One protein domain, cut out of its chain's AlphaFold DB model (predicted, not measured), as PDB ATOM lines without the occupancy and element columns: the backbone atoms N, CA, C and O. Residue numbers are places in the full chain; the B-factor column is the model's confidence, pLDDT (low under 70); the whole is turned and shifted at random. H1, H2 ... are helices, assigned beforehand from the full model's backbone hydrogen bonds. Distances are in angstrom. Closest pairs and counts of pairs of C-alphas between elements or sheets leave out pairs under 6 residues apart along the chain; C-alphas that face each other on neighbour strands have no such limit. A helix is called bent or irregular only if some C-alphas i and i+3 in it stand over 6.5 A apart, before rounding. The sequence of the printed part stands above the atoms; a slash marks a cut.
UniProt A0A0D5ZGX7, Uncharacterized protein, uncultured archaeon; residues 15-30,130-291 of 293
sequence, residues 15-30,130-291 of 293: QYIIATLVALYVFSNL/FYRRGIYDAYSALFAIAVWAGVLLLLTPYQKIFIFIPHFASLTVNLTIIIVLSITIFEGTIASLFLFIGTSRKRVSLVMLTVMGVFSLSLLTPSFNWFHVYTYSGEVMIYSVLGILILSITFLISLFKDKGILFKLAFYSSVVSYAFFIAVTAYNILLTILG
ATOM      1  N   GLN A  15     -20.069  25.262  23.876       86.81
ATOM      2  CA  GLN A  15     -20.479  26.610  23.467       86.81
ATOM      3  C   GLN A  15     -19.300  27.373  22.853       86.81
ATOM      4  O   GLN A  15     -19.437  27.973  21.784       86.81
ATOM      5  N   TYR A  16     -18.123  27.272  23.475       86.00
ATOM      6  CA  TYR A  16     -16.876  27.831  22.960       86.00
ATOM      7  C   TYR A  16     -16.502  27.242  21.593       86.00
ATOM      8  O   TYR A  16     -16.154  27.985  20.671       86.00
ATOM      9  N   ILE A  17     -16.598  25.916  21.433       89.00
ATOM     10  CA  ILE A  17     -16.313  25.238  20.161       89.00
ATOM     11  C   ILE A  17     -17.281  25.719  19.077       89.00
ATOM     12  O   ILE A  17     -16.831  26.101  17.997       89.00
ATOM     13  N   ILE A  18     -18.587  25.766  19.358       89.50
ATOM     14  CA  ILE A  18     -19.598  26.236  18.399       89.50
ATOM     15  C   ILE A  18     -19.314  27.683  17.983       89.50
ATOM     16  O   ILE A  18     -19.239  27.967  16.786       89.50
ATOM     17  N   ALA A  19     -19.086  28.585  18.943       88.56
ATOM     18  CA  ALA A  19     -18.750  29.979  18.656       88.56
ATOM     19  C   ALA A  19     -17.493  30.088  17.777       88.56
ATOM     20  O   ALA A  19     -17.471  30.842  16.802       88.56
ATOM     21  N   THR A  20     -16.465  29.287  18.071       90.62
ATOM     22  CA  THR A  20     -15.204  29.251  17.314       90.62
ATOM     23  C   THR A  20     -15.412  28.756  15.886       90.62
ATOM     24  O   THR A  20     -14.919  29.375  14.942       90.62
ATOM     25  N   LEU A  21     -16.184  27.686  15.691       92.75
ATOM     26  CA  LEU A  21     -16.499  27.160  14.361       92.75
ATOM     27  C   LEU A  21     -17.287  28.172  13.524       92.75
ATOM     28  O   LEU A  21     -16.960  28.383  12.353       92.75
ATOM     29  N   VAL A  22     -18.275  28.849  14.121       91.25
ATOM     30  CA  VAL A  22     -19.038  29.910  13.446       91.25
ATOM     31  C   VAL A  22     -18.119  31.067  13.051       91.25
ATOM     32  O   VAL A  22     -18.161  31.524  11.907       91.25
ATOM     33  N   ALA A  23     -17.238  31.504  13.948       91.44
ATOM     34  CA  ALA A  23     -16.290  32.580  13.681       91.44
ATOM     35  C   ALA A  23     -15.306  32.234  12.556       91.44
ATOM     36  O   ALA A  23     -15.098  33.038  11.646       91.44
ATOM     37  N   LEU A  24     -14.749  31.017  12.559       90.75
ATOM     38  CA  LEU A  24     -13.866  30.527  11.498       90.75
ATOM     39  C   LEU A  24     -14.594  30.424  10.155       90.75
ATOM     40  O   LEU A  24     -14.038  30.805   9.119       90.75
ATOM     41  N   TYR A  25     -15.845  29.959  10.156       91.56
ATOM     42  CA  TYR A  25     -16.682  29.919   8.960       91.56
ATOM     43  C   TYR A  25     -16.934  31.326   8.402       91.56
ATOM     44  O   TYR A  25     -16.775  31.551   7.198       91.56
ATOM     45  N   VAL A  26     -17.275  32.292   9.259       89.12
ATOM     46  CA  VAL A  26     -17.465  33.696   8.870       89.12
ATOM     47  C   VAL A  26     -16.169  34.285   8.323       89.12
ATOM     48  O   VAL A  26     -16.166  34.811   7.210       89.12
ATOM     49  N   PHE A  27     -15.053  34.129   9.036       88.75
ATOM     50  CA  PHE A  27     -13.738  34.603   8.608       88.75
ATOM     51  C   PHE A  27     -13.344  34.040   7.236       88.75
ATOM     52  O   PHE A  27     -12.980  34.786   6.323       88.75
ATOM     53  N   SER A  28     -13.481  32.723   7.055       85.81
ATOM     54  CA  SER A  28     -13.190  32.036   5.794       85.81
ATOM     55  C   SER A  28     -14.067  32.551   4.652       85.81
ATOM     56  O   SER A  28     -13.564  32.844   3.565       85.81
ATOM     57  N   ASN A  29     -15.367  32.747   4.890       85.38
ATOM     58  CA  ASN A  29     -16.281  33.279   3.879       85.38
ATOM     59  C   ASN A  29     -15.972  34.725   3.488       85.38
ATOM     60  O   ASN A  29     -15.979  35.043   2.295       85.38
ATOM     61  N   LEU A  30     -15.666  35.593   4.455       83.75
ATOM     62  CA  LEU A  30     -15.245  36.970   4.184       83.75
ATOM     63  C   LEU A  30     -13.960  36.985   3.353       83.75
ATOM     64  O   LEU A  30     -13.886  37.645   2.313       83.75
ATOM     65  N   PHE A 130     -11.086  51.282   0.123       49.84
ATOM     66  CA  PHE A 130     -11.212  50.269   1.187       49.84
ATOM     67  C   PHE A 130     -10.757  48.864   0.754       49.84
ATOM     68  O   PHE A 130     -10.874  47.905   1.513       49.84
ATOM     69  N   TYR A 131     -10.159  48.755  -0.441       52.19
ATOM     70  CA  TYR A 131      -9.530  47.538  -0.972       52.19
ATOM     71  C   TYR A 131      -8.050  47.377  -0.610       52.19
ATOM     72  O   TYR A 131      -7.383  46.461  -1.105       52.19
ATOM     73  N   ARG A 132      -7.511  48.216   0.287       61.44
ATOM     74  CA  ARG A 132      -6.195  47.931   0.866       61.44
ATOM     75  C   ARG A 132      -6.286  46.615   1.630       61.44
ATOM     76  O   ARG A 132      -6.982  46.517   2.636       61.44
ATOM     77  N   ARG A 133      -5.548  45.617   1.133       67.81
ATOM     78  CA  ARG A 133      -5.420  44.254   1.676       67.81
ATOM     79  C   ARG A 133      -5.435  44.219   3.205       67.81
ATOM     80  O   ARG A 133      -6.219  43.470   3.768       67.81
ATOM     81  N   GLY A 134      -4.634  45.075   3.842       74.88
ATOM     82  CA  GLY A 134      -4.537  45.144   5.300       74.88
ATOM     83  C   GLY A 134      -5.830  45.562   6.008       74.88
ATOM     84  O   GLY A 134      -6.191  44.936   6.995       74.88
ATOM     85  N   ILE A 135      -6.563  46.560   5.496       78.06
ATOM     86  CA  ILE A 135      -7.785  47.072   6.146       78.06
ATOM     87  C   ILE A 135      -8.903  46.029   6.080       78.06
ATOM     88  O   ILE A 135      -9.589  45.791   7.068       78.06
ATOM     89  N   TYR A 136      -9.065  45.366   4.932       81.19
ATOM     90  CA  TYR A 136     -10.076  44.319   4.790       81.19
ATOM     91  C   TYR A 136      -9.731  43.058   5.596       81.19
ATOM     92  O   TYR A 136     -10.620  42.434   6.172       81.19
ATOM     93  N   ASP A 137      -8.451  42.682   5.664       82.00
ATOM     94  CA  ASP A 137      -8.017  41.543   6.480       82.00
ATOM     95  C   ASP A 137      -8.235  41.838   7.974       82.00
ATOM     96  O   ASP A 137      -8.821  41.009   8.674       82.00
ATOM     97  N   ALA A 138      -7.895  43.050   8.433       86.12
ATOM     98  CA  ALA A 138      -8.191  43.516   9.788       86.12
ATOM     99  C   ALA A 138      -9.700  43.524  10.073       86.12
ATOM    100  O   ALA A 138     -10.129  42.969  11.080       86.12
ATOM    101  N   TYR A 139     -10.517  44.063   9.159       88.19
ATOM    102  CA  TYR A 139     -11.979  43.992   9.244       88.19
ATOM    103  C   TYR A 139     -12.463  42.554   9.428       88.19
ATOM    104  O   TYR A 139     -13.238  42.279  10.337       88.19
ATOM    105  N   SER A 140     -12.003  41.633   8.578       86.81
ATOM    106  CA  SER A 140     -12.480  40.251   8.603       86.81
ATOM    107  C   SER A 140     -12.139  39.545   9.914       86.81
ATOM    108  O   SER A 140     -12.970  38.799  10.426       86.81
ATOM    109  N   ALA A 141     -10.960  39.822  10.478       88.50
ATOM    110  CA  ALA A 141     -10.541  39.297  11.771       88.50
ATOM    111  C   ALA A 141     -11.377  39.893  12.913       88.50
ATOM    112  O   ALA A 141     -11.961  39.147  13.695       88.50
ATOM    113  N   LEU A 142     -11.501  41.223  12.973       91.69
ATOM    114  CA  LEU A 142     -12.269  41.916  14.012       91.69
ATOM    115  C   LEU A 142     -13.748  41.523  13.987       91.69
ATOM    116  O   LEU A 142     -14.330  41.242  15.031       91.69
ATOM    117  N   PHE A 143     -14.346  41.440  12.800       91.56
ATOM    118  CA  PHE A 143     -15.734  41.014  12.644       91.56
ATOM    119  C   PHE A 143     -15.928  39.553  13.057       91.56
ATOM    120  O   PHE A 143     -16.907  39.232  13.723       91.56
ATOM    121  N   ALA A 144     -14.994  38.659  12.715       92.06
ATOM    122  CA  ALA A 144     -15.062  37.267  13.155       92.06
ATOM    123  C   ALA A 144     -14.988  37.143  14.684       92.06
ATOM    124  O   ALA A 144     -15.733  36.352  15.255       92.06
ATOM    125  N   ILE A 145     -14.157  37.954  15.346       89.56
ATOM    126  CA  ILE A 145     -14.083  38.012  16.814       89.56
ATOM    127  C   ILE A 145     -15.376  38.590  17.407       89.56
ATOM    128  O   ILE A 145     -15.874  38.073  18.402       89.56
ATOM    129  N   ALA A 146     -15.966  39.616  16.791       90.69
ATOM    130  CA  ALA A 146     -17.247  40.168  17.234       90.69
ATOM    131  C   ALA A 146     -18.389  39.140  17.116       90.69
ATOM    132  O   ALA A 146     -19.180  38.986  18.045       90.69
ATOM    133  N   VAL A 147     -18.445  38.387  16.012       90.44
ATOM    134  CA  VAL A 147     -19.406  37.285  15.838       90.44
ATOM    135  C   VAL A 147     -19.140  36.164  16.839       90.44
ATOM    136  O   VAL A 147     -20.084  35.648  17.429       90.44
ATOM    137  N   TRP A 148     -17.873  35.807  17.057       91.94
ATOM    138  CA  TRP A 148     -17.478  34.834  18.072       91.94
ATOM    139  C   TRP A 148     -18.014  35.227  19.452       91.94
ATOM    140  O   TRP A 148     -18.710  34.436  20.084       91.94
ATOM    141  N   ALA A 149     -17.762  36.469  19.877       86.75
ATOM    142  CA  ALA A 149     -18.237  37.008  21.145       86.75
ATOM    143  C   ALA A 149     -19.770  37.001  21.220       86.75
ATOM    144  O   ALA A 149     -20.332  36.523  22.200       86.75
ATOM    145  N   GLY A 150     -20.457  37.455  20.167       86.19
ATOM    146  CA  GLY A 150     -21.921  37.462  20.114       86.19
ATOM    147  C   GLY A 150     -22.535  36.065  20.246       86.19
ATOM    148  O   GLY A 150     -23.464  35.872  21.024       86.19
ATOM    149  N   VAL A 151     -21.995  35.069  19.536       88.31
ATOM    150  CA  VAL A 151     -22.470  33.677  19.618       88.31
ATOM    151  C   VAL A 151     -22.169  33.073  20.988       88.31
ATOM    152  O   VAL A 151     -23.027  32.403  21.559       88.31
ATOM    153  N   LEU A 152     -20.984  33.333  21.543       87.25
ATOM    154  CA  LEU A 152     -20.613  32.856  22.873       87.25
ATOM    155  C   LEU A 152     -21.564  33.404  23.949       87.25
ATOM    156  O   LEU A 152     -22.042  32.633  24.782       87.25
ATOM    157  N   LEU A 153     -21.874  34.706  23.891       82.44
ATOM    158  CA  LEU A 153     -22.808  35.388  24.794       82.44
ATOM    159  C   LEU A 153     -24.256  34.895  24.642       82.44
ATOM    160  O   LEU A 153     -25.011  34.896  25.612       82.44
ATOM    161  N   LEU A 154     -24.650  34.453  23.445       83.56
ATOM    162  CA  LEU A 154     -25.991  33.926  23.173       83.56
ATOM    163  C   LEU A 154     -26.174  32.473  23.645       83.56
ATOM    164  O   LEU A 154     -27.263  32.079  24.053       83.56
ATOM    165  N   LEU A 155     -25.128  31.650  23.538       83.38
ATOM    166  CA  LEU A 155     -25.211  30.220  23.853       83.38
ATOM    167  C   LEU A 155     -24.900  29.908  25.315       83.38
ATOM    168  O   LEU A 155     -25.356  28.888  25.835       83.38
ATOM    169  N   THR A 156     -24.099  30.747  25.962       78.81
ATOM    170  CA  THR A 156     -23.655  30.506  27.331       78.81
ATOM    171  C   THR A 156     -24.572  31.254  28.300       78.81
ATOM    172  O   THR A 156     -24.812  32.444  28.119       78.81
ATOM    173  N   PRO A 157     -25.103  30.603  29.347       68.25
ATOM    174  CA  PRO A 157     -25.928  31.296  30.330       68.25
ATOM    175  C   PRO A 157     -25.105  32.354  31.074       68.25
ATOM    176  O   PRO A 157     -23.950  32.111  31.426       68.25
ATOM    177  N   TYR A 158     -25.734  33.493  31.376       65.38
ATOM    178  CA  TYR A 158     -25.113  34.671  32.004       65.38
ATOM    179  C   TYR A 158     -24.223  34.332  33.214       65.38
ATOM    180  O   TYR A 158     -23.114  34.840  33.349       65.38
ATOM    181  N   GLN A 159     -24.670  33.396  34.053       63.78
ATOM    182  CA  GLN A 159     -23.973  32.964  35.271       63.78
ATOM    183  C   GLN A 159     -22.617  32.281  35.009       63.78
ATOM    184  O   GLN A 159     -21.776  32.236  35.901       63.78
ATOM    185  N   LYS A 160     -22.394  31.742  33.803       64.25
ATOM    186  CA  LYS A 160     -21.193  30.968  33.448       64.25
ATOM    187  C   LYS A 160     -20.168  31.763  32.635       64.25
ATOM    188  O   LYS A 160     -19.048  31.293  32.460       64.25
ATOM    189  N   ILE A 161     -20.505  32.972  32.179       67.38
ATOM    190  CA  ILE A 161     -19.617  33.845  31.387       67.38
ATOM    191  C   ILE A 161     -18.952  34.907  32.274       67.38
ATOM    192  O   ILE A 161     -18.871  36.085  31.931       67.38
ATOM    193  N   PHE A 162     -18.480  34.511  33.452       66.00
ATOM    194  CA  PHE A 162     -18.043  35.480  34.452       66.00
ATOM    195  C   PHE A 162     -16.901  36.385  33.954       66.00
ATOM    196  O   PHE A 162     -16.898  37.578  34.215       66.00
ATOM    197  N   ILE A 163     -15.972  35.865  33.150       69.38
ATOM    198  CA  ILE A 163     -14.813  36.641  32.678       69.38
ATOM    199  C   ILE A 163     -15.168  37.623  31.545       69.38
ATOM    200  O   ILE A 163     -14.486  38.635  31.391       69.38
ATOM    201  N   PHE A 164     -16.230  37.380  30.769       72.44
ATOM    202  CA  PHE A 164     -16.530  38.177  29.564       72.44
ATOM    203  C   PHE A 164     -17.673  39.191  29.744       72.44
ATOM    204  O   PHE A 164     -18.076  39.837  28.778       72.44
ATOM    205  N   ILE A 165     -18.193  39.342  30.964       76.81
ATOM    206  CA  ILE A 165     -19.283  40.268  31.308       76.81
ATOM    207  C   ILE A 165     -18.760  41.296  32.320       76.81
ATOM    208  O   ILE A 165     -18.016  40.911  33.216       76.81
ATOM    209  N   PRO A 166     -19.102  42.591  32.205       75.44
ATOM    210  CA  PRO A 166     -18.609  43.614  33.127       75.44
ATOM    211  C   PRO A 166     -19.121  43.414  34.566       75.44
ATOM    212  O   PRO A 166     -20.323  43.246  34.774       75.44
ATOM    213  N   HIS A 167     -18.212  43.515  35.547       76.44
ATOM    214  CA  HIS A 167     -18.501  43.466  36.994       76.44
ATOM    215  C   HIS A 167     -18.072  44.752  37.709       76.44
ATOM    216  O   HIS A 167     -17.317  44.739  38.682       76.44
ATOM    217  N   PHE A 168     -18.512  45.903  37.209       78.69
ATOM    218  CA  PHE A 168     -18.350  47.164  37.927       78.69
ATOM    219  C   PHE A 168     -19.285  47.210  39.141       78.69
ATOM    220  O   PHE A 168     -20.365  46.617  39.132       78.69
ATOM    221  N   ALA A 169     -18.895  47.978  40.164       79.31
ATOM    222  CA  ALA A 169     -19.692  48.175  41.379       79.31
ATOM    223  C   ALA A 169     -21.088  48.769  41.097       79.31
ATOM    224  O   ALA A 169     -22.030  48.550  41.855       79.31
ATOM    225  N   SER A 170     -21.236  49.512  39.996       83.69
ATOM    226  CA  SER A 170     -22.519  50.047  39.546       83.69
ATOM    227  C   SER A 170     -23.179  49.114  38.528       83.69
ATOM    228  O   SER A 170     -22.680  48.943  37.413       83.69
ATOM    229  N   LEU A 171     -24.357  48.587  38.879       79.69
ATOM    230  CA  LEU A 171     -25.203  47.795  37.977       79.69
ATOM    231  C   LEU A 171     -25.536  48.555  36.684       79.69
ATOM    232  O   LEU A 171     -25.576  47.963  35.607       79.69
ATOM    233  N   THR A 172     -25.735  49.871  36.776       80.88
ATOM    234  CA  THR A 172     -26.049  50.729  35.629       80.88
ATOM    235  C   THR A 172     -24.937  50.689  34.587       80.88
ATOM    236  O   THR A 172     -25.221  50.522  33.406       80.88
ATOM    237  N   VAL A 173     -23.673  50.766  35.016       81.44
ATOM    238  CA  VAL A 173     -22.511  50.721  34.113       81.44
ATOM    239  C   VAL A 173     -22.420  49.366  33.411       81.44
ATOM    240  O   VAL A 173     -22.214  49.319  32.196       81.44
ATOM    241  N   ASN A 174     -22.647  48.270  34.142       81.38
ATOM    242  CA  ASN A 174     -22.649  46.919  33.572       81.38
ATOM    243  C   ASN A 174     -23.717  46.784  32.480       81.38
ATOM    244  O   ASN A 174     -23.417  46.346  31.369       81.38
ATOM    245  N   LEU A 175     -24.945  47.229  32.769       79.81
ATOM    246  CA  LEU A 175     -26.051  47.202  31.812       79.81
ATOM    247  C   LEU A 175     -25.763  48.065  30.581       79.81
ATOM    248  O   LEU A 175     -25.977  47.608  29.460       79.81
ATOM    249  N   THR A 176     -25.236  49.279  30.759       81.31
ATOM    250  CA  THR A 176     -24.884  50.155  29.634       81.31
ATOM    251  C   THR A 176     -23.856  49.501  28.716       81.31
ATOM    252  O   THR A 176     -24.050  49.494  27.503       81.31
ATOM    253  N   ILE A 177     -22.796  48.905  29.269       84.56
ATOM    254  CA  ILE A 177     -21.758  48.238  28.473       84.56
ATOM    255  C   ILE A 177     -22.338  47.050  27.698       84.56
ATOM    256  O   ILE A 177     -22.062  46.910  26.508       84.56
ATOM    257  N   ILE A 178     -23.170  46.224  28.339       82.69
ATOM    258  CA  ILE A 178     -23.806  45.065  27.693       82.69
ATOM    259  C   ILE A 178     -24.726  45.513  26.550       82.69
ATOM    260  O   ILE A 178     -24.685  44.931  25.464       82.69
ATOM    261  N   ILE A 179     -25.532  46.555  26.771       84.56
ATOM    262  CA  ILE A 179     -26.443  47.101  25.758       84.56
ATOM    263  C   ILE A 179     -25.650  47.660  24.576       84.56
ATOM    264  O   ILE A 179     -25.935  47.304  23.432       84.56
ATOM    265  N   VAL A 180     -24.632  48.487  24.836       87.31
ATOM    266  CA  VAL A 180     -23.788  49.076  23.787       87.31
ATOM    267  C   VAL A 180     -23.105  47.979  22.975       87.31
ATOM    268  O   VAL A 180     -23.215  47.990  21.753       87.31
ATOM    269  N   LEU A 181     -22.489  46.993  23.634       88.12
ATOM    270  CA  LEU A 181     -21.831  45.870  22.965       88.12
ATOM    271  C   LEU A 181     -22.810  45.062  22.098       88.12
ATOM    272  O   LEU A 181     -22.490  44.693  20.968       88.12
ATOM    273  N   SER A 182     -24.016  44.801  22.604       86.88
ATOM    274  CA  SER A 182     -25.039  44.039  21.878       86.88
ATOM    275  C   SER A 182     -25.518  44.786  20.633       86.88
ATOM    276  O   SER A 182     -25.600  44.197  19.553       86.88
ATOM    277  N   ILE A 183     -25.779  46.092  20.760       90.06
ATOM    278  CA  ILE A 183     -26.184  46.947  19.639       90.06
ATOM    279  C   ILE A 183     -25.062  47.019  18.602       90.06
ATOM    280  O   ILE A 183     -25.327  46.821  17.420       90.06
ATOM    281  N   THR A 184     -23.806  47.222  19.010       91.56
ATOM    282  CA  THR A 184     -22.693  47.337  18.058       91.56
ATOM    283  C   THR A 184     -22.435  46.028  17.313       91.56
ATOM    284  O   THR A 184     -22.222  46.052  16.099       91.56
ATOM    285  N   ILE A 185     -22.511  44.874  17.985       91.12
ATOM    286  CA  ILE A 185     -22.390  43.564  17.324       91.12
ATOM    287  C   ILE A 185     -23.547  43.360  16.337       91.12
ATOM    288  O   ILE A 185     -23.328  42.925  15.199       91.12
ATOM    289  N   PHE A 186     -24.773  43.698  16.744       91.62
ATOM    290  CA  PHE A 186     -25.958  43.575  15.902       91.62
ATOM    291  C   PHE A 186     -25.866  44.463  14.654       91.62
ATOM    292  O   PHE A 186     -25.962  43.962  13.531       91.62
ATOM    293  N   GLU A 187     -25.591  45.757  14.824       91.69
ATOM    294  CA  GLU A 187     -25.425  46.713  13.726       91.69
ATOM    295  C   GLU A 187     -24.325  46.281  12.758       91.69
ATOM    296  O   GLU A 187     -24.539  46.269  11.543       91.69
ATOM    297  N   GLY A 188     -23.171  45.858  13.284       90.69
ATOM    298  CA  GLY A 188     -22.068  45.361  12.470       90.69
ATOM    299  C   GLY A 188     -22.473  44.149  11.632       90.69
ATOM    300  O   GLY A 188     -22.138  44.064  10.447       90.69
ATOM    301  N   THR A 189     -23.246  43.230  12.216       92.06
ATOM    302  CA  THR A 189     -23.723  42.016  11.541       92.06
ATOM    303  C   THR A 189     -24.711  42.340  10.424       92.06
ATOM    304  O   THR A 189     -24.553  41.854   9.301       92.06
ATOM    305  N   ILE A 190     -25.691  43.209  10.683       93.69
ATOM    306  CA  ILE A 190     -26.674  43.632   9.679       93.69
ATOM    307  C   ILE A 190     -26.012  44.441   8.555       93.69
ATOM    308  O   ILE A 190     -26.280  44.195   7.374       93.69
ATOM    309  N   ALA A 191     -25.102  45.357   8.889       89.31
ATOM    310  CA  ALA A 191     -24.344  46.125   7.907       89.31
ATOM    311  C   ALA A 191     -23.492  45.211   7.011       89.31
ATOM    312  O   ALA A 191     -23.487  45.369   5.788       89.31
ATOM    313  N   SER A 192     -22.839  44.201   7.596       88.06
ATOM    314  CA  SER A 192     -22.091  43.172   6.868       88.06
ATOM    315  C   SER A 192     -23.002  42.355   5.940       88.06
ATOM    316  O   SER A 192     -22.690  42.176   4.760       88.06
ATOM    317  N   LEU A 193     -24.182  41.930   6.407       89.69
ATOM    318  CA  LEU A 193     -25.166  41.234   5.571       89.69
ATOM    319  C   LEU A 193     -25.575  42.079   4.359       89.69
ATOM    320  O   LEU A 193     -25.499  41.598   3.222       89.69
ATOM    321  N   PHE A 194     -25.941  43.346   4.568       87.00
ATOM    322  CA  PHE A 194     -26.323  44.246   3.479       87.00
ATOM    323  C   PHE A 194     -25.158  44.627   2.563       87.00
ATOM    324  O   PHE A 194     -25.380  44.804   1.364       87.00
ATOM    325  N   LEU A 195     -23.922  44.681   3.058       84.50
ATOM    326  CA  LEU A 195     -22.734  44.907   2.229       84.50
ATOM    327  C   LEU A 195     -22.609  43.838   1.130       84.50
ATOM    328  O   LEU A 195     -22.320  44.151  -0.033       84.50
ATOM    329  N   PHE A 196     -22.845  42.573   1.490       81.44
ATOM    330  CA  PHE A 196     -22.704  41.456   0.561       81.44
ATOM    331  C   PHE A 196     -23.961  41.169  -0.244       81.44
ATOM    332  O   PHE A 196     -23.889  40.996  -1.461       81.44
ATOM    333  N   ILE A 197     -25.103  41.090   0.434       83.25
ATOM    334  CA  ILE A 197     -26.377  40.751  -0.189       83.25
ATOM    335  C   ILE A 197     -26.873  41.951  -1.003       83.25
ATOM    336  O   ILE A 197     -27.383  41.769  -2.103       83.25
ATOM    337  N   GLY A 198     -26.653  43.186  -0.555       77.38
ATOM    338  CA  GLY A 198     -27.176  44.409  -1.166       77.38
ATOM    339  C   GLY A 198     -28.603  44.744  -0.717       77.38
ATOM    340  O   GLY A 198     -29.304  43.918  -0.139       77.38
ATOM    341  N   THR A 199     -29.057  45.957  -1.030       82.75
ATOM    342  CA  THR A 199     -30.261  46.584  -0.445       82.75
ATOM    343  C   THR A 199     -31.484  46.605  -1.376       82.75
ATOM    344  O   THR A 199     -32.285  47.539  -1.374       82.75
ATOM    345  N   SER A 200     -31.672  45.577  -2.214       84.88
ATOM    346  CA  SER A 200     -32.890  45.491  -3.042       84.88
ATOM    347  C   SER A 200     -34.117  45.137  -2.191       84.88
ATOM    348  O   SER A 200     -33.996  44.401  -1.217       84.88
ATOM    349  N   ARG A 201     -35.324  45.594  -2.570       80.00
ATOM    350  CA  ARG A 201     -36.558  45.388  -1.775       80.00
ATOM    351  C   ARG A 201     -36.786  43.930  -1.347       80.00
ATOM    352  O   ARG A 201     -37.065  43.675  -0.182       80.00
ATOM    353  N   LYS A 202     -36.603  42.971  -2.268       85.31
ATOM    354  CA  LYS A 202     -36.733  41.531  -1.972       85.31
ATOM    355  C   LYS A 202     -35.704  41.057  -0.941       85.31
ATOM    356  O   LYS A 202     -36.029  40.270  -0.063       85.31
ATOM    357  N   ARG A 203     -34.467  41.552  -1.037       87.06
ATOM    358  CA  ARG A 203     -33.370  41.198  -0.128       87.06
ATOM    359  C   ARG A 203     -33.557  41.817   1.254       87.06
ATOM    360  O   ARG A 203     -33.336  41.130   2.240       87.06
ATOM    361  N   VAL A 204     -34.021  43.064   1.326       87.62
ATOM    362  CA  VAL A 204     -34.370  43.726   2.593       87.62
ATOM    363  C   VAL A 204     -35.485  42.965   3.304       87.62
ATOM    364  O   VAL A 204     -35.338  42.638   4.474       87.62
ATOM    365  N   SER A 205     -36.552  42.602   2.588       88.69
ATOM    366  CA  SER A 205     -37.640  41.794   3.149       88.69
ATOM    367  C   SER A 205     -37.151  40.438   3.679       88.69
ATOM    368  O   SER A 205     -37.505  40.061   4.791       88.69
ATOM    369  N   LEU A 206     -36.270  39.749   2.942       91.81
ATOM    370  CA  LEU A 206     -35.655  38.495   3.391       91.81
ATOM    371  C   LEU A 206     -34.814  38.679   4.662       91.81
ATOM    372  O   LEU A 206     -34.940  37.884   5.591       91.81
ATOM    373  N   VAL A 207     -33.975  39.719   4.723       91.81
ATOM    374  CA  VAL A 207     -33.160  40.009   5.915       91.81
ATOM    375  C   VAL A 207     -34.059  40.321   7.111       91.81
ATOM    376  O   VAL A 207     -33.847  39.744   8.167       91.81
ATOM    377  N   MET A 208     -35.101  41.138   6.943       91.25
ATOM    378  CA  MET A 208     -36.058  41.452   8.014       91.25
ATOM    379  C   MET A 208     -36.769  40.199   8.542       91.25
ATOM    380  O   MET A 208     -36.863  40.016   9.752       91.25
ATOM    381  N   LEU A 209     -37.213  39.301   7.653       93.19
ATOM    382  CA  LEU A 209     -37.805  38.015   8.046       93.19
ATOM    383  C   LEU A 209     -36.805  37.123   8.784       93.19
ATOM    384  O   LEU A 209     -37.163  36.480   9.764       93.19
ATOM    385  N   THR A 210     -35.547  37.106   8.340       92.81
ATOM    386  CA  THR A 210     -34.484  36.331   8.995       92.81
ATOM    387  C   THR A 210     -34.194  36.881  10.387       92.81
ATOM    388  O   THR A 210     -34.110  36.113  11.338       92.81
ATOM    389  N   VAL A 211     -34.089  38.205  10.524       93.62
ATOM    390  CA  VAL A 211     -33.894  38.882  11.812       93.62
ATOM    391  C   VAL A 211     -35.055  38.583  12.751       93.62
ATOM    392  O   VAL A 211     -34.812  38.210  13.891       93.62
ATOM    393  N   MET A 212     -36.298  38.659  12.269       93.25
ATOM    394  CA  MET A 212     -37.469  38.297  13.066       93.25
ATOM    395  C   MET A 212     -37.449  36.819  13.474       93.25
ATOM    396  O   MET A 212     -37.721  36.501  14.623       93.25
ATOM    397  N   GLY A 213     -37.094  35.911  12.563       91.25
ATOM    398  CA  GLY A 213     -36.988  34.483  12.865       91.25
ATOM    399  C   GLY A 213     -35.930  34.187  13.929       91.25
ATOM    400  O   GLY A 213     -36.199  33.456  14.876       91.25
ATOM    401  N   VAL A 214     -34.746  34.796  13.815       90.94
ATOM    402  CA  VAL A 214     -33.673  34.669  14.815       90.94
ATOM    403  C   VAL A 214     -34.082  35.302  16.144       90.94
ATOM    404  O   VAL A 214     -33.823  34.719  17.191       90.94
ATOM    405  N   PHE A 215     -34.757  36.453  16.114       91.00
ATOM    406  CA  PHE A 215     -35.294  37.094  17.311       91.00
ATOM    407  C   PHE A 215     -36.314  36.182  18.007       91.00
ATOM    408  O   PHE A 215     -36.139  35.889  19.182       91.00
ATOM    409  N   SER A 216     -37.275  35.605  17.280       89.88
ATOM    410  CA  SER A 216     -38.215  34.595  17.800       89.88
ATOM    411  C   SER A 216     -37.526  33.382  18.420       89.88
ATOM    412  O   SER A 216     -37.932  32.920  19.482       89.88
ATOM    413  N   LEU A 217     -36.456  32.885  17.796       88.00
ATOM    414  CA  LEU A 217     -35.669  31.776  18.341       88.00
ATOM    415  C   LEU A 217     -34.842  32.172  19.572       88.00
ATOM    416  O   LEU A 217     -34.465  31.293  20.345       88.00
ATOM    417  N   SER A 218     -34.575  33.464  19.787       86.56
ATOM    418  CA  SER A 218     -33.787  33.930  20.934       86.56
ATOM    419  C   SER A 218     -34.455  33.628  22.278       86.56
ATOM    420  O   SER A 218     -33.746  33.366  23.245       86.56
ATOM    421  N   LEU A 219     -35.790  33.519  22.325       83.81
ATOM    422  CA  LEU A 219     -36.532  33.086  23.520       83.81
ATOM    423  C   LEU A 219     -36.153  31.678  23.995       83.81
ATOM    424  O   LEU A 219     -36.306  31.365  25.168       83.81
ATOM    425  N   LEU A 220     -35.646  30.828  23.099       84.19
ATOM    426  CA  LEU A 220     -35.211  29.471  23.436       84.19
ATOM    427  C   LEU A 220     -33.759  29.423  23.927       84.19
ATOM    428  O   LEU A 220     -33.259  28.354  24.279       84.19
ATOM    429  N   THR A 221     -33.044  30.552  23.896       82.00
ATOM    430  CA  THR A 221     -31.625  30.579  24.252       82.00
ATOM    431  C   THR A 221     -31.439  30.665  25.769       82.00
ATOM    432  O   THR A 221     -32.166  31.404  26.434       82.00
ATOM    433  N   PRO A 222     -30.428  29.981  26.343       75.50
ATOM    434  CA  PRO A 222     -30.178  30.006  27.788       75.50
ATOM    435  C   PRO A 222     -29.954  31.419  28.340       75.50
ATOM    436  O   PRO A 222     -30.246  31.697  29.503       75.50
ATOM    437  N   SER A 223     -29.439  32.321  27.502       75.00
ATOM    438  CA  SER A 223     -29.184  33.719  27.840       75.00
ATOM    439  C   SER A 223     -30.457  34.537  28.055       75.00
ATOM    440  O   SER A 223     -30.376  35.593  28.672       75.00
ATOM    441  N   PHE A 224     -31.622  34.061  27.602       77.31
ATOM    442  CA  PHE A 224     -32.920  34.704  27.822       77.31
ATOM    443  C   PHE A 224     -33.651  34.210  29.076       77.31
ATOM    444  O   PHE A 224     -34.688  34.764  29.409       77.31
ATOM    445  N   ASN A 225     -33.111  33.261  29.850       76.31
ATOM    446  CA  ASN A 225     -33.807  32.731  31.035       76.31
ATOM    447  C   ASN A 225     -34.186  33.795  32.088       76.31
ATOM    448  O   ASN A 225     -35.151  33.604  32.823       76.31
ATOM    449  N   TRP A 226     -33.462  34.918  32.168       74.88
ATOM    450  CA  TRP A 226     -33.790  36.027  33.081       74.88
ATOM    451  C   TRP A 226     -35.120  36.714  32.739       74.88
ATOM    452  O   TRP A 226     -35.734  37.342  33.598       74.88
ATOM    453  N   PHE A 227     -35.564  36.594  31.491       77.31
ATOM    454  CA  PHE A 227     -36.797  37.181  30.992       77.31
ATOM    455  C   PHE A 227     -38.037  36.549  31.646       77.31
ATOM    456  O   PHE A 227     -39.005  37.252  31.912       77.31
ATOM    457  N   HIS A 228     -37.951  35.272  32.034       80.00
ATOM    458  CA  HIS A 228     -39.039  34.522  32.676       80.00
ATOM    459  C   HIS A 228     -39.314  34.877  34.138       80.00
ATOM    460  O   HIS A 228     -40.180  34.286  34.777       80.00
ATOM    461  N   VAL A 229     -38.576  35.843  34.689       82.69
ATOM    462  CA  VAL A 229     -38.809  36.363  36.043       82.69
ATOM    463  C   VAL A 229     -39.950  37.393  36.059       82.69
ATOM    464  O   VAL A 229     -40.522  37.670  37.112       82.69
ATOM    465  N   TYR A 230     -40.302  37.966  34.904       85.50
ATOM    466  CA  TYR A 230     -41.353  38.977  34.791       85.50
ATOM    467  C   TYR A 230     -42.747  38.355  34.626       85.50
ATOM    468  O   TYR A 230     -42.908  37.193  34.270       85.50
ATOM    469  N   THR A 231     -43.790  39.150  34.881       91.56
ATOM    470  CA  THR A 231     -45.169  38.749  34.573       91.56
ATOM    471  C   THR A 231     -45.363  38.602  33.063       91.56
ATOM    472  O   THR A 231     -44.738  39.324  32.290       91.56
ATOM    473  N   TYR A 232     -46.302  37.751  32.632       88.81
ATOM    474  CA  TYR A 232     -46.594  37.528  31.207       88.81
ATOM    475  C   TYR A 232     -46.858  38.831  30.424       88.81
ATOM    476  O   TYR A 232     -46.406  39.002  29.294       88.81
ATOM    477  N   SER A 233     -47.553  39.800  31.029       90.94
ATOM    478  CA  SER A 233     -47.771  41.113  30.407       90.94
ATOM    479  C   SER A 233     -46.477  41.925  30.264       90.94
ATOM    480  O   SER A 233     -46.275  42.577  29.238       90.94
ATOM    481  N   GLY A 234     -45.592  41.875  31.264       87.06
ATOM    482  CA  GLY A 234     -44.281  42.521  31.234       87.06
ATOM    483  C   GLY A 234     -43.344  41.888  30.207       87.06
ATOM    484  O   GLY A 234     -42.702  42.611  29.447       87.06
ATOM    485  N   GLU A 235     -43.336  40.558  30.121       86.56
ATOM    486  CA  GLU A 235     -42.625  39.801  29.089       86.56
ATOM    487  C   GLU A 235     -43.049  40.268  27.688       86.56
ATOM    488  O   GLU A 235     -42.226  40.766  26.916       86.56
ATOM    489  N   VAL A 236     -44.348  40.199  27.372       88.81
ATOM    490  CA  VAL A 236     -44.875  40.604  26.058       88.81
ATOM    491  C   VAL A 236     -44.497  42.049  25.725       88.81
ATOM    492  O   VAL A 236     -44.104  42.333  24.591       88.81
ATOM    493  N   MET A 237     -44.562  42.959  26.702       90.56
ATOM    494  CA  MET A 237     -44.177  44.358  26.516       90.56
ATOM    495  C   MET A 237     -42.684  44.505  26.189       90.56
ATOM    496  O   MET A 237     -42.346  45.103  25.166       90.56
ATOM    497  N   ILE A 238     -41.793  43.945  27.014       87.31
ATOM    498  CA  ILE A 238     -40.335  44.027  26.820       87.31
ATOM    499  C   ILE A 238     -39.950  43.422  25.468       87.31
ATOM    500  O   ILE A 238     -39.210  44.034  24.694       87.31
ATOM    501  N   TYR A 239     -40.493  42.249  25.149       90.62
ATOM    502  CA  TYR A 239     -40.195  41.546  23.909       90.62
ATOM    503  C   TYR A 239     -40.675  42.308  22.671       90.62
ATOM    504  O   TYR A 239     -39.942  42.424  21.688       90.62
ATOM    505  N   SER A 240     -41.871  42.898  22.731       90.56
ATOM    506  CA  SER A 240     -42.404  43.718  21.639       90.56
ATOM    507  C   SER A 240     -41.558  44.972  21.410       90.56
ATOM    508  O   SER A 240     -41.241  45.298  20.265       90.56
ATOM    509  N   VAL A 241     -41.138  45.651  22.483       91.88
ATOM    510  CA  VAL A 241     -40.278  46.842  22.399       91.88
ATOM    511  C   VAL A 241     -38.917  46.496  21.793       91.88
ATOM    512  O   VAL A 241     -38.471  47.174  20.864       91.88
ATOM    513  N   LEU A 242     -38.276  45.415  22.255       90.31
ATOM    514  CA  LEU A 242     -37.006  44.941  21.696       90.31
ATOM    515  C   LEU A 242     -37.145  44.557  20.219       90.31
ATOM    516  O   LEU A 242     -36.307  44.944  19.405       90.31
ATOM    517  N   GLY A 243     -38.228  43.866  19.854       92.75
ATOM    518  CA  GLY A 243     -38.518  43.500  18.471       92.75
ATOM    519  C   GLY A 243     -38.657  44.724  17.563       92.75
ATOM    520  O   GLY A 243     -38.017  44.791  16.513       92.75
ATOM    521  N   ILE A 244     -39.426  45.735  17.984       93.25
ATOM    522  CA  ILE A 244     -39.582  46.994  17.237       93.25
ATOM    523  C   ILE A 244     -38.231  47.692  17.055       93.25
ATOM    524  O   ILE A 244     -37.923  48.156  15.954       93.25
ATOM    525  N   LEU A 245     -37.407  47.747  18.103       92.00
ATOM    526  CA  LEU A 245     -36.097  48.396  18.065       92.00
ATOM    527  C   LEU A 245     -35.142  47.681  17.093       92.00
ATOM    528  O   LEU A 245     -34.548  48.325  16.227       92.00
ATOM    529  N   ILE A 246     -35.063  46.352  17.162       93.19
ATOM    530  CA  ILE A 246     -34.234  45.512  16.280       93.19
ATOM    531  C   ILE A 246     -34.640  45.678  14.808       93.19
ATOM    532  O   ILE A 246     -33.786  45.852  13.928       93.19
ATOM    533  N   LEU A 247     -35.944  45.672  14.520       93.56
ATOM    534  CA  LEU A 247     -36.460  45.896  13.167       93.56
ATOM    535  C   LEU A 247     -36.188  47.319  12.680       93.56
ATOM    536  O   LEU A 247     -35.840  47.503  11.515       93.56
ATOM    537  N   SER A 248     -36.312  48.311  13.561       92.12
ATOM    538  CA  SER A 248     -36.052  49.715  13.233       92.12
ATOM    539  C   SER A 248     -34.589  49.928  12.856       92.12
ATOM    540  O   SER A 248     -34.312  50.497  11.803       92.12
ATOM    541  N   ILE A 249     -33.648  49.391  13.641       91.25
ATOM    542  CA  ILE A 249     -32.215  49.424  13.314       91.25
ATOM    543  C   ILE A 249     -31.959  48.727  11.973       91.25
ATOM    544  O   ILE A 249     -31.301  49.286  11.094       91.25
ATOM    545  N   THR A 250     -32.525  47.535  11.769       92.75
ATOM    546  CA  THR A 250     -32.348  46.780  10.518       92.75
ATOM    547  C   THR A 250     -32.855  47.563   9.308       92.75
ATOM    548  O   THR A 250     -32.186  47.634   8.272       92.75
ATOM    549  N   PHE A 251     -34.021  48.193   9.446       88.81
ATOM    550  CA  PHE A 251     -34.606  49.035   8.417       88.81
ATOM    551  C   PHE A 251     -33.741  50.268   8.135       88.81
ATOM    552  O   PHE A 251     -33.442  50.530   6.970       88.81
ATOM    553  N   LEU A 252     -33.273  50.975   9.168       90.19
ATOM    554  CA  LEU A 252     -32.398  52.141   9.024       90.19
ATOM    555  C   LEU A 252     -31.103  51.789   8.287       90.19
ATOM    556  O   LEU A 252     -30.732  52.479   7.339       90.19
ATOM    557  N   ILE A 253     -30.460  50.671   8.640       89.75
ATOM    558  CA  ILE A 253     -29.249  50.216   7.945       89.75
ATOM    559  C   ILE A 253     -29.551  49.902   6.474       89.75
ATOM    560  O   ILE A 253     -28.749  50.213   5.590       89.75
ATOM    561  N   SER A 254     -30.727  49.343   6.178       88.69
ATOM    562  CA  SER A 254     -31.133  49.028   4.803       88.69
ATOM    563  C   SER A 254     -31.284  50.264   3.898       88.69
ATOM    564  O   SER A 254     -31.198  50.139   2.671       88.69
ATOM    565  N   LEU A 255     -31.464  51.459   4.480       88.38
ATOM    566  CA  LEU A 255     -31.532  52.721   3.737       88.38
ATOM    567  C   LEU A 255     -30.169  53.129   3.159       88.38
ATOM    568  O   LEU A 255     -30.121  53.856   2.159       88.38
ATOM    569  N   PHE A 256     -29.058  52.637   3.720       83.38
ATOM    570  CA  PHE A 256     -27.724  52.882   3.180       83.38
ATOM    571  C   PHE A 256     -27.511  52.077   1.895       83.38
ATOM    572  O   PHE A 256     -27.154  50.903   1.895       83.38
ATOM    573  N   LYS A 257     -27.723  52.729   0.748       75.81
ATOM    574  CA  LYS A 257     -27.488  52.121  -0.574       75.81
ATOM    575  C   LYS A 257     -26.005  52.035  -0.943       75.81
ATOM    576  O   LYS A 257     -25.640  51.223  -1.791       75.81
ATOM    577  N   ASP A 258     -25.168  52.870  -0.333       77.88
ATOM    578  CA  ASP A 258     -23.736  52.908  -0.612       77.88
ATOM    579  C   ASP A 258     -22.991  51.811   0.164       77.88
ATOM    580  O   ASP A 258     -22.976  51.779   1.398       77.88
ATOM    581  N   LYS A 259     -22.315  50.930  -0.580       76.44
ATOM    582  CA  LYS A 259     -21.475  49.862  -0.026       76.44
ATOM    583  C   LYS A 259     -20.295  50.396   0.780       76.44
ATOM    584  O   LYS A 259     -19.860  49.721   1.707       76.44
ATOM    585  N   GLY A 260     -19.784  51.583   0.455       76.50
ATOM    586  CA  GLY A 260     -18.730  52.232   1.231       76.50
ATOM    587  C   GLY A 260     -19.198  52.593   2.639       76.50
ATOM    588  O   GLY A 260     -18.472  52.356   3.602       76.50
ATOM    589  N   ILE A 261     -20.427  53.100   2.771       80.75
ATOM    590  CA  ILE A 261     -21.029  53.432   4.071       80.75
ATOM    591  C   ILE A 261     -21.317  52.156   4.864       80.75
ATOM    592  O   ILE A 261     -20.928  52.072   6.025       80.75
ATOM    593  N   LEU A 262     -21.910  51.139   4.230       83.69
ATOM    594  CA  LEU A 262     -22.170  49.844   4.872       83.69
ATOM    595  C   LEU A 262     -20.883  49.172   5.367       83.69
ATOM    596  O   LEU A 262     -20.857  48.635   6.470       83.69
ATOM    597  N   PHE A 263     -19.803  49.231   4.581       84.31
ATOM    598  CA  PHE A 263     -18.502  48.716   5.001       84.31
ATOM    599  C   PHE A 263     -17.929  49.502   6.180       84.31
ATOM    600  O   PHE A 263     -17.485  48.891   7.143       84.31
ATOM    601  N   LYS A 264     -17.949  50.842   6.129       84.50
ATOM    602  CA  LYS A 264     -17.479  51.688   7.236       84.50
ATOM    603  C   LYS A 264     -18.243  51.393   8.519       84.50
ATOM    604  O   LYS A 264     -17.614  51.204   9.550       84.50
ATOM    605  N   LEU A 265     -19.569  51.311   8.437       88.19
ATOM    606  CA  LEU A 265     -20.420  50.968   9.571       88.19
ATOM    607  C   LEU A 265     -20.035  49.593  10.128       88.19
ATOM    608  O   LEU A 265     -19.673  49.497  11.292       88.19
ATOM    609  N   ALA A 266     -19.984  48.558   9.284       88.75
ATOM    610  CA  ALA A 266     -19.587  47.217   9.712       88.75
ATOM    611  C   ALA A 266     -18.182  47.186  10.341       88.75
ATOM    612  O   ALA A 266     -17.969  46.529  11.360       88.75
ATOM    613  N   PHE A 267     -17.221  47.906   9.757       88.06
ATOM    614  CA  PHE A 267     -15.853  47.986  10.253       88.06
ATOM    615  C   PHE A 267     -15.774  48.685  11.607       88.06
ATOM    616  O   PHE A 267     -15.230  48.109  12.547       88.06
ATOM    617  N   TYR A 268     -16.344  49.882  11.737       89.62
ATOM    618  CA  TYR A 268     -16.320  50.628  12.992       89.62
ATOM    619  C   TYR A 268     -17.080  49.903  14.095       89.62
ATOM    620  O   TYR A 268     -16.543  49.759  15.188       89.62
ATOM    621  N   SER A 269     -18.255  49.346  13.802       92.19
ATOM    622  CA  SER A 269     -18.992  48.522  14.761       92.19
ATOM    623  C   SER A 269     -18.175  47.304  15.212       92.19
ATOM    624  O   SER A 269     -18.206  46.956  16.391       92.19
ATOM    625  N   SER A 270     -17.377  46.695  14.325       91.62
ATOM    626  CA  SER A 270     -16.466  45.595  14.690       91.62
ATOM    627  C   SER A 270     -15.308  46.058  15.574       91.62
ATOM    628  O   SER A 270     -14.989  45.390  16.552       91.62
ATOM    629  N   VAL A 271     -14.688  47.201  15.254       91.31
ATOM    630  CA  VAL A 271     -13.603  47.797  16.053       91.31
ATOM    631  C   VAL A 271     -14.101  48.146  17.454       91.31
ATOM    632  O   VAL A 271     -13.460  47.778  18.434       91.31
ATOM    633  N   VAL A 272     -15.254  48.812  17.548       90.38
ATOM    634  CA  VAL A 272     -15.871  49.191  18.824       90.38
ATOM    635  C   VAL A 272     -16.214  47.942  19.630       90.38
ATOM    636  O   VAL A 272     -15.798  47.839  20.780       90.38
ATOM    637  N   SER A 273     -16.879  46.956  19.021       90.44
ATOM    638  CA  SER A 273     -17.231  45.705  19.709       90.44
ATOM    639  C   SER A 273     -15.991  44.975  20.231       90.44
ATOM    640  O   SER A 273     -15.973  44.530  21.374       90.44
ATOM    641  N   TYR A 274     -14.930  44.897  19.425       89.50
ATOM    642  CA  TYR A 274     -13.658  44.297  19.822       89.50
ATOM    643  C   TYR A 274     -12.996  45.047  20.984       89.50
ATOM    644  O   TYR A 274     -12.582  44.422  21.958       89.50
ATOM    645  N   ALA A 275     -12.928  46.378  20.905       89.12
ATOM    646  CA  ALA A 275     -12.330  47.208  21.945       89.12
ATOM    647  C   ALA A 275     -13.080  47.074  23.277       89.12
ATOM    648  O   ALA A 275     -12.446  46.857  24.306       89.12
ATOM    649  N   PHE A 276     -14.417  47.128  23.255       87.38
ATOM    650  CA  PHE A 276     -15.240  46.910  24.447       87.38
ATOM    651  C   PHE A 276     -15.043  45.510  25.020       87.38
ATOM    652  O   PHE A 276     -14.814  45.365  26.219       87.38
ATOM    653  N   PHE A 277     -15.084  44.483  24.172       85.44
ATOM    654  CA  PHE A 277     -14.936  43.102  24.612       85.44
ATOM    655  C   PHE A 277     -13.574  42.853  25.279       85.44
ATOM    656  O   PHE A 277     -13.506  42.254  26.355       85.44
ATOM    657  N   ILE A 278     -12.486  43.368  24.694       87.88
ATOM    658  CA  ILE A 278     -11.148  43.276  25.291       87.88
ATOM    659  C   ILE A 278     -11.041  44.100  26.566       87.88
ATOM    660  O   ILE A 278     -10.494  43.597  27.539       87.88
ATOM    661  N   ALA A 279     -11.553  45.330  26.585       87.62
ATOM    662  CA  ALA A 279     -11.485  46.184  27.766       87.62
ATOM    663  C   ALA A 279     -12.188  45.535  28.966       87.62
ATOM    664  O   ALA A 279     -11.616  45.485  30.051       87.62
ATOM    665  N   VAL A 280     -13.382  44.970  28.756       86.62
ATOM    666  CA  VAL A 280     -14.126  44.225  29.784       86.62
ATOM    667  C   VAL A 280     -13.342  42.999  30.244       86.62
ATOM    668  O   VAL A 280     -13.145  42.806  31.441       86.62
ATOM    669  N   THR A 281     -12.839  42.198  29.302       84.31
ATOM    670  CA  THR A 281     -12.083  40.980  29.623       84.31
ATOM    671  C   THR A 281     -10.808  41.307  30.408       84.31
ATOM    672  O   THR A 281     -10.525  40.681  31.425       84.31
ATOM    673  N   ALA A 282     -10.052  42.321  29.980       85.69
ATOM    674  CA  ALA A 282      -8.828  42.761  30.639       85.69
ATOM    675  C   ALA A 282      -9.103  43.327  32.037       85.69
ATOM    676  O   ALA A 282      -8.393  42.983  32.981       85.69
ATOM    677  N   TYR A 283     -10.152  44.144  32.182       85.19
ATOM    678  CA  TYR A 283     -10.597  44.659  33.477       85.19
ATOM    679  C   TYR A 283     -10.939  43.520  34.444       85.19
ATOM    680  O   TYR A 283     -10.444  43.498  35.567       85.19
ATOM    681  N   ASN A 284     -11.710  42.529  33.993       82.94
ATOM    682  CA  ASN A 284     -12.092  41.389  34.823       82.94
ATOM    683  C   ASN A 284     -10.892  40.513  35.211       82.94
ATOM    684  O   ASN A 284     -10.807  40.063  36.354       82.94
ATOM    685  N   ILE A 285      -9.943  40.290  34.294       82.25
ATOM    686  CA  ILE A 285      -8.697  39.563  34.590       82.25
ATOM    687  C   ILE A 285      -7.886  40.309  35.653       82.25
ATOM    688  O   ILE A 285      -7.465  39.699  36.633       82.25
ATOM    689  N   LEU A 286      -7.702  41.624  35.496       84.06
ATOM    690  CA  LEU A 286      -7.006  42.459  36.479       84.06
ATOM    691  C   LEU A 286      -7.671  42.373  37.849       84.06
ATOM    692  O   LEU A 286      -6.992  42.177  38.852       84.06
ATOM    693  N   LEU A 287      -8.996  42.471  37.887       80.44
ATOM    694  CA  LEU A 287      -9.746  42.453  39.132       80.44
ATOM    695  C   LEU A 287      -9.694  41.079  39.824       80.44
ATOM    696  O   LEU A 287      -9.590  41.016  41.046       80.44
ATOM    697  N   THR A 288      -9.647  39.995  39.041       77.88
ATOM    698  CA  THR A 288      -9.409  38.631  39.542       77.88
ATOM    699  C   THR A 288      -8.002  38.483  40.137       77.88
ATOM    700  O   THR A 288      -7.844  37.911  41.210       77.88
ATOM    701  N   ILE A 289      -6.971  39.020  39.473       80.12
ATOM    702  CA  ILE A 289      -5.575  38.959  39.949       80.12
ATOM    703  C   ILE A 289      -5.382  39.797  41.221       80.12
ATOM    704  O   ILE A 289      -4.648  39.396  42.120       80.12
ATOM    705  N   LEU A 290      -6.049  40.950  41.308       79.94
ATOM    706  CA  LEU A 290      -5.964  41.875  42.443       79.94
ATOM    707  C   LEU A 290      -6.823  41.448  43.649       79.94
ATOM    708  O   LEU A 290      -6.854  42.163  44.648       79.94
ATOM    709  N   GLY A 291      -7.514  40.304  43.577       63.72
ATOM    710  CA  GLY A 291      -8.340  39.780  44.670       63.72
ATOM    711  C   GLY A 291      -9.628  40.570  44.928       63.72
ATOM    712  O   GLY A 291     -10.172  40.507  46.027       63.72
TER     713      GLY A 291
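This is residues 15 to 30 and 130 to 291 of the 293 residues of an uncharacterized protein of uncultured archaeon (UniProt A0A0D5ZGX7). H3 runs through the middle of this all-helix domain, with the long H7 packed along one side and H4 and H6, spread from one end like a V, on another. The pair H1 and H2 runs nearly side by side, H2 crossing H3 and H7 steeply and H1 covering H2 on the outside; the short H5 is near the open end of the V. The printed part has 178 residues, with seven named helices in the order H1 to H7 and no named strand. It is compact, with a radius of gyration of the C-alphas of 17.0 A and spans of 48 by 43 by 28 A.

H1, residues 15 to 30, touches H2, residues 133 to 155, at a shallow tilt of 28 degrees, opposite ways; their closest C-alphas, of Ala 23 and Ala 144, are 4.9 A apart. H2 is the hub, touching four helices. With residues 143 to 150 alone it touches H3, residues 171 to 197, at a steep tilt of 55 degrees, closest at Ala 146 and Ile 185, C-alphas 6.2 A apart. H2 also touches H7, residues 259 to 289, at a steep tilt of 58 degrees, closest at Phe 143 and Ser 270, C-alphas 5.1 A apart. H3 and H7 touch, opposite ways at a shallow tilt of 33 degrees, only just short of steep; the closest C-alphas, of Gly 188 and Ala 266, are 4.1 A apart. H4, residues 201 to 218, and H6, residues 232 to 254, touch at a shallow tilt of 30 degrees, closest at Val 204 and Ser 254, C-alphas 6.6 A apart. H3, H4 and H6 form an up and down bundle, each helix running against the one before it. H5, residues 222 to 229, touches H2, closest at Leu 154 and Ser 223, C-alphas 5.7 A apart. H1 and H7 are apart. Every O i to N i+4 pair is within hydrogen-bond range in H1, H2, H3, H4, H6 and H7; in H5 it is 0 of 4, with 4 of 5 O i to N i+3 pairs within range.

H1 begins at C-alpha 15 (-20.479, 26.610, 23.467) and is 22.5 A long; H2 is 32.9 A. H3 is 38.8 A and H4 is 25.6 A. H5, 13.5 A, is irregular: C-alphas 223 and 226 are 7.3 A apart. H6 is 32.7 A; H7, 44.4 A, ends at C-alpha 289 (-5.575, 38.959, 39.949).

The C-alphas farthest apart, of Arg 201 and Gly 291, are 54.6 A apart. Residues 31 to 129 are not printed; C-alphas 30 and 130 are 14.2 A apart across this cut. The link from H2 to H3, residues 156 to 170, is long. Mean pLDDT of the printed part is 84.7; residues 130 to 133, 157 to 163 and 291 are under 70.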